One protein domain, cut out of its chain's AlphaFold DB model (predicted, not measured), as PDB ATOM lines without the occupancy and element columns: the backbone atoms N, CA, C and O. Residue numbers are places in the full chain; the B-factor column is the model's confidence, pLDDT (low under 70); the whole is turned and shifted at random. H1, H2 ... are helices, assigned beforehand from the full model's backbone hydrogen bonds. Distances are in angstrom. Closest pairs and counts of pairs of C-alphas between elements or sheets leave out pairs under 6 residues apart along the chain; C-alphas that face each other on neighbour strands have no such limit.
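What this domain is: This is residues 4 to 48 of the 215 residues of an uncharacterized protein of Megaselia scalaris (UniProt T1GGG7). One long straight helix, H2, makes the longest axis, and a short helix, H1, folds back over its beginning like the short arm of a hook. The far part of H2, residues 38 to 47, sticks out with Ser 48. The printed part has 45 residues with two named helices, H1 then H2, and no named strand; the class is all helix. It is loose, with a radius of gyration of the C-alphas of 13.0 A, and spans 40 by 20 by 15 A.

Where its parts are: H2, residues 23 to 47, is 36.2 A long and ends at C-alpha 47 (-46.813, -59.685, -32.724). H1, residues 10 to 18, is 12.5 A long and begins at C-alpha 10 (-48.987, -29.861, -43.389).

How they stand to each other: H2 and H1 are close but not clearly touching; their closest C-alphas, of Ile 26 and Leu 16, are 7.2 A apart. They run opposite ways at a shallow tilt of 33 degrees, only just short of steep. In both, every O i to N i+4 pair is within hydrogen-bond range.

The domain as a whole: The farthest C-alphas, of Gly 20 and Ser 48, are 40.9 A apart. The link from H1 to H2 is tight. The printed part has no cut, and no printed residue is under 70 in pLDDT.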
ATOM      1  N   LYS A   4     -40.497 -40.629 -51.242       72.06
ATOM      2  CA  LYS A   4     -41.553 -39.785 -51.815       72.06
ATOM      3  C   LYS A   4     -42.959 -40.166 -51.337       72.06
ATOM      4  O   LYS A   4     -43.834 -39.306 -51.315       72.06
ATOM      5  N   ASP A   5     -43.145 -41.406 -50.887       76.31
ATOM      6  CA  ASP A   5     -44.434 -41.917 -50.409       76.31
ATOM      7  C   ASP A   5     -44.736 -41.485 -48.961       76.31
ATOM      8  O   ASP A   5     -45.832 -41.714 -48.446       76.31
ATOM      9  N   ILE A   6     -43.767 -40.881 -48.261       80.12
ATOM     10  CA  ILE A   6     -43.886 -40.556 -46.836       80.12
ATOM     11  C   ILE A   6     -44.549 -39.196 -46.673       80.12
ATOM     12  O   ILE A   6     -43.923 -38.137 -46.772       80.12
ATOM     13  N   HIS A   7     -45.841 -39.227 -46.366       81.06
ATOM     14  CA  HIS A   7     -46.614 -38.018 -46.154       81.06
ATOM     15  C   HIS A   7     -46.497 -37.524 -44.705       81.06
ATOM     16  O   HIS A   7     -47.231 -37.950 -43.818       81.06
ATOM     17  N   VAL A   8     -45.586 -36.583 -44.458       76.25
ATOM     18  CA  VAL A   8     -45.560 -35.827 -43.196       76.25
ATOM     19  C   VAL A   8     -46.548 -34.664 -43.300       76.25
ATOM     20  O   VAL A   8     -46.598 -33.979 -44.323       76.25
ATOM     21  N   GLY A   9     -47.409 -34.485 -42.297       83.69
ATOM     22  CA  GLY A   9     -48.537 -33.547 -42.346       83.69
ATOM     23  C   GLY A   9     -48.156 -32.091 -42.664       83.69
ATOM     24  O   GLY A   9     -46.990 -31.693 -42.616       83.69
ATOM     25  N   LEU A  10     -49.162 -31.265 -42.975       82.94
ATOM     26  CA  LEU A  10     -48.987 -29.861 -43.389       82.94
ATOM     27  C   LEU A  10     -48.180 -29.026 -42.379       82.94
ATOM     28  O   LEU A  10     -47.327 -28.233 -42.781       82.94
ATOM     29  N   ALA A  11     -48.407 -29.237 -41.080       85.38
ATOM     30  CA  ALA A  11     -47.672 -28.562 -40.011       85.38
ATOM     31  C   ALA A  11     -46.172 -28.902 -40.042       85.38
ATOM     32  O   ALA A  11     -45.331 -28.005 -40.021       85.38
ATOM     33  N   THR A  12     -45.833 -30.185 -40.193       84.94
ATOM     34  CA  THR A  12     -44.445 -30.658 -40.287       84.94
ATOM     35  C   THR A  12     -43.754 -30.118 -41.539       84.94
ATOM     36  O   THR A  12     -42.618 -29.662 -41.457       84.94
ATOM     37  N   LYS A  13     -44.447 -30.080 -42.690       83.62
ATOM     38  CA  LYS A  13     -43.913 -29.476 -43.927       83.62
ATOM     39  C   LYS A  13     -43.622 -27.980 -43.761       83.62
ATOM     40  O   LYS A  13     -42.600 -27.511 -44.254       83.62
ATOM     41  N   ARG A  14     -44.499 -27.231 -43.078       83.75
ATOM     42  CA  ARG A  14     -44.273 -25.808 -42.763       83.75
ATOM     43  C   ARG A  14     -43.049 -25.624 -41.870       83.75
ATOM     44  O   ARG A  14     -42.202 -24.802 -42.194       83.75
ATOM     45  N   PHE A  15     -42.934 -26.431 -40.817       86.25
ATOM     46  CA  PHE A  15     -41.820 -26.346 -39.875       86.25
ATOM     47  C   PHE A  15     -40.473 -26.679 -40.529       86.25
ATOM     48  O   PHE A  15     -39.498 -25.964 -40.336       86.25
ATOM     49  N   LEU A  16     -40.421 -27.719 -41.369       83.44
ATOM     50  CA  LEU A  16     -39.205 -28.089 -42.101       83.44
ATOM     51  C   LEU A  16     -38.731 -26.980 -43.052       83.44
ATOM     52  O   LEU A  16     -37.529 -26.790 -43.202       83.44
ATOM     53  N   LYS A  17     -39.659 -26.214 -43.647       81.56
ATOM     54  CA  LYS A  17     -39.328 -25.044 -44.476       81.56
ATOM     55  C   LYS A  17     -38.834 -23.851 -43.654       81.56
ATOM     56  O   LYS A  17     -37.972 -23.121 -44.124       81.56
ATOM     57  N   SER A  18     -39.371 -23.641 -42.450       84.31
ATOM     58  CA  SER A  18     -38.995 -22.514 -41.584       84.31
ATOM     59  C   SER A  18     -37.755 -22.772 -40.721       84.31
ATOM     60  O   SER A  18     -37.187 -21.826 -40.193       84.31
ATOM     61  N   CYS A  19     -37.340 -24.031 -40.556       82.94
ATOM     62  CA  CYS A  19     -36.238 -24.427 -39.672       82.94
ATOM     63  C   CYS A  19     -34.838 -24.125 -40.253       82.94
ATOM     64  O   CYS A  19     -33.846 -24.233 -39.544       82.94
ATOM     65  N   GLY A  20     -34.729 -23.769 -41.541       80.31
ATOM     66  CA  GLY A  20     -33.434 -23.485 -42.183       80.31
ATOM     67  C   GLY A  20     -32.482 -24.690 -42.251       80.31
ATOM     68  O   GLY A  20     -31.285 -24.514 -42.467       80.31
ATOM     69  N   ALA A  21     -33.002 -25.905 -42.047       80.25
ATOM     70  CA  ALA A  21     -32.232 -27.143 -42.066       80.25
ATOM     71  C   ALA A  21     -31.654 -27.418 -43.459       80.25
ATOM     72  O   ALA A  21     -32.271 -27.104 -44.483       80.25
ATOM     73  N   LYS A  22     -30.479 -28.051 -43.506       86.62
ATOM     74  CA  LYS A  22     -29.858 -28.426 -44.781       86.62
ATOM     75  C   LYS A  22     -30.700 -29.490 -45.476       86.62
ATOM     76  O   LYS A  22     -31.306 -30.349 -44.836       86.62
ATOM     77  N   GLU A  23     -30.678 -29.498 -46.804       83.25
ATOM     78  CA  GLU A  23     -31.441 -30.470 -47.595       83.25
ATOM     79  C   GLU A  23     -31.068 -31.927 -47.254       83.25
ATOM     80  O   GLU A  23     -31.930 -32.802 -47.179       83.25
ATOM     81  N   THR A  24     -29.803 -32.172 -46.901       85.81
ATOM     82  CA  THR A  24     -29.316 -33.464 -46.396       85.81
ATOM     83  C   THR A  24     -29.955 -33.880 -45.068       85.81
ATOM     84  O   THR A  24     -30.232 -35.063 -44.858       85.81
ATOM     85  N   GLU A  25     -30.230 -32.935 -44.170       85.31
ATOM     86  CA  GLU A  25     -30.869 -33.185 -42.872       85.31
ATOM     87  C   GLU A  25     -32.364 -33.457 -43.038       85.31
ATOM     88  O   GLU A  25     -32.901 -34.365 -42.402       85.31
ATOM     89  N   ILE A  26     -33.019 -32.734 -43.951       84.44
ATOM     90  CA  ILE A  26     -34.421 -32.964 -44.314       84.44
ATOM     91  C   ILE A  26     -34.577 -34.366 -44.916       84.44
ATOM     92  O   ILE A  26     -35.439 -35.132 -44.481       84.44
ATOM     93  N   LEU A  27     -33.707 -34.758 -45.852       85.25
ATOM     94  CA  LEU A  27     -33.703 -36.115 -46.414       85.25
ATOM     95  C   LEU A  27     -33.469 -37.182 -45.336       85.25
ATOM     96  O   LEU A  27     -34.157 -38.207 -45.324       85.25
ATOM     97  N   LYS A  28     -32.555 -36.933 -44.389       88.62
ATOM     98  CA  LYS A  28     -32.296 -37.833 -43.257       88.62
ATOM     99  C   LYS A  28     -33.511 -37.965 -42.336       88.62
ATOM    100  O   LYS A  28     -33.805 -39.068 -41.881       88.62
ATOM    101  N   PHE A  29     -34.255 -36.885 -42.099       88.81
ATOM    102  CA  PHE A  29     -35.512 -36.923 -41.349       88.81
ATOM    103  C   PHE A  29     -36.550 -37.829 -42.023       88.81
ATOM    104  O   PHE A  29     -37.059 -38.750 -41.386       88.81
ATOM    105  N   PHE A  30     -36.812 -37.643 -43.321       88.81
ATOM    106  CA  PHE A  30     -37.761 -38.495 -44.045       88.81
ATOM    107  C   PHE A  30     -37.311 -39.961 -44.097       88.81
ATOM    108  O   PHE A  30     -38.131 -40.870 -43.942       88.81
ATOM    109  N   TYR A  31     -36.010 -40.208 -44.254       89.06
ATOM    110  CA  TYR A  31     -35.446 -41.551 -44.158       89.06
ATOM    111  C   TYR A  31     -35.678 -42.173 -42.771       89.06
ATOM    112  O   TYR A  31     -36.099 -43.324 -42.673       89.06
ATOM    113  N   ASN A  32     -35.498 -41.409 -41.693       90.69
ATOM    114  CA  ASN A  32     -35.785 -41.880 -40.339       90.69
ATOM    115  C   ASN A  32     -37.279 -42.176 -40.137       90.69
ATOM    116  O   ASN A  32     -37.615 -43.216 -39.575       90.69
ATOM    117  N   CYS A  33     -38.187 -41.338 -40.652       90.25
ATOM    118  CA  CYS A  33     -39.625 -41.630 -40.639       90.25
ATOM    119  C   CYS A  33     -39.940 -42.948 -41.359       90.25
ATOM    120  O   CYS A  33     -40.708 -43.766 -40.847       90.25
ATOM    121  N   LYS A  34     -39.297 -43.195 -42.509       90.81
ATOM    122  CA  LYS A  34     -39.399 -44.469 -43.235       90.81
ATOM    123  C   LYS A  34     -39.011 -45.639 -42.345       90.81
ATOM    124  O   LYS A  34     -39.741 -46.625 -42.266       90.81
ATOM    125  N   LEU A  35     -37.849 -45.534 -41.700       92.12
ATOM    126  CA  LEU A  35     -37.321 -46.580 -40.834       92.12
ATOM    127  C   LEU A  35     -38.264 -46.858 -39.670       92.12
ATOM    128  O   LEU A  35     -38.535 -48.021 -39.394       92.12
ATOM    129  N   VAL A  36     -38.815 -45.820 -39.038       91.81
ATOM    130  CA  VAL A  36     -39.791 -45.973 -37.952       91.81
ATOM    131  C   VAL A  36     -41.024 -46.736 -38.431       91.81
ATOM    132  O   VAL A  36     -41.404 -47.713 -37.794       91.81
ATOM    133  N   ILE A  37     -41.608 -46.368 -39.577       90.44
ATOM    134  CA  ILE A  37     -42.767 -47.081 -40.139       90.44
ATOM    135  C   ILE A  37     -42.414 -48.549 -40.412       90.44
ATOM    136  O   ILE A  37     -43.157 -49.443 -40.015       90.44
ATOM    137  N   ILE A  38     -41.261 -48.821 -41.028       90.81
ATOM    138  CA  ILE A  38     -40.802 -50.194 -41.292       90.81
ATOM    139  C   ILE A  38     -40.619 -50.976 -39.986       90.81
ATOM    140  O   ILE A  38     -41.017 -52.137 -39.910       90.81
ATOM    141  N   LEU A  39     -40.022 -50.371 -38.958       92.00
ATOM    142  CA  LEU A  39     -39.811 -51.004 -37.658       92.00
ATOM    143  C   LEU A  39     -41.137 -51.300 -36.955       92.00
ATOM    144  O   LEU A  39     -41.300 -52.393 -36.412       92.00
ATOM    145  N   ILE A  40     -42.095 -50.373 -37.014       89.62
ATOM    146  CA  ILE A  40     -43.451 -50.572 -36.499       89.62
ATOM    147  C   ILE A  40     -44.122 -51.728 -37.241       89.62
ATOM    148  O   ILE A  40     -44.584 -52.660 -36.591       89.62
ATOM    149  N   LEU A  41     -44.116 -51.730 -38.577       89.00
ATOM    150  CA  LEU A  41     -44.708 -52.806 -39.379       89.00
ATOM    151  C   LEU A  41     -44.064 -54.161 -39.074       89.00
ATOM    152  O   LEU A  41     -44.773 -55.135 -38.836       89.00
ATOM    153  N   LYS A  42     -42.731 -54.227 -38.990       88.19
ATOM    154  CA  LYS A  42     -42.015 -55.441 -38.569       88.19
ATOM    155  C   LYS A  42     -42.458 -55.896 -37.181       88.19
ATOM    156  O   LYS A  42     -42.704 -57.081 -36.975       88.19
ATOM    157  N   LYS A  43     -42.592 -54.970 -36.227       87.31
ATOM    158  CA  LYS A  43     -43.027 -55.296 -34.864       87.31
ATOM    159  C   LYS A  43     -44.478 -55.770 -34.823       87.31
ATOM    160  O   LYS A  43     -44.763 -56.718 -34.094       87.31
ATOM    161  N   ILE A  44     -45.358 -55.153 -35.611       85.81
ATOM    162  CA  ILE A  44     -46.752 -55.572 -35.785       85.81
ATOM    163  C   ILE A  44     -46.788 -56.983 -36.356       85.81
ATOM    164  O   ILE A  44     -47.435 -57.828 -35.762       85.81
ATOM    165  N   ILE A  45     -46.042 -57.284 -37.422       81.88
ATOM    166  CA  ILE A  45     -45.996 -58.631 -38.014       81.88
ATOM    167  C   ILE A  45     -45.516 -59.670 -36.991       81.88
ATOM    168  O   ILE A  45     -46.140 -60.712 -36.843       81.88
ATOM    169  N   VAL A  46     -44.452 -59.379 -36.234       82.69
ATOM    170  CA  VAL A  46     -43.926 -60.296 -35.201       82.69
ATOM    171  C   VAL A  46     -44.944 -60.568 -34.086       82.69
ATOM    172  O   VAL A  46     -44.983 -61.673 -33.532       82.69
ATOM    173  N   LYS A  47     -45.753 -59.564 -33.732       79.38
ATOM    174  CA  LYS A  47     -46.813 -59.685 -32.724       79.38
ATOM    175  C   LYS A  47     -48.143 -60.184 -33.292       79.38
ATOM    176  O   LYS A  47     -48.980 -60.631 -32.522       79.38
ATOM    177  N   SER A  48     -48.337 -60.105 -34.602       78.25
ATOM    178  CA  SER A  48     -49.596 -60.439 -35.255       78.25
ATOM    179  C   SER A  48     -49.754 -61.955 -35.382       78.25
ATOM    180  O   SER A  48     -48.793 -62.640 -35.752       78.25
TER     181      SER A  48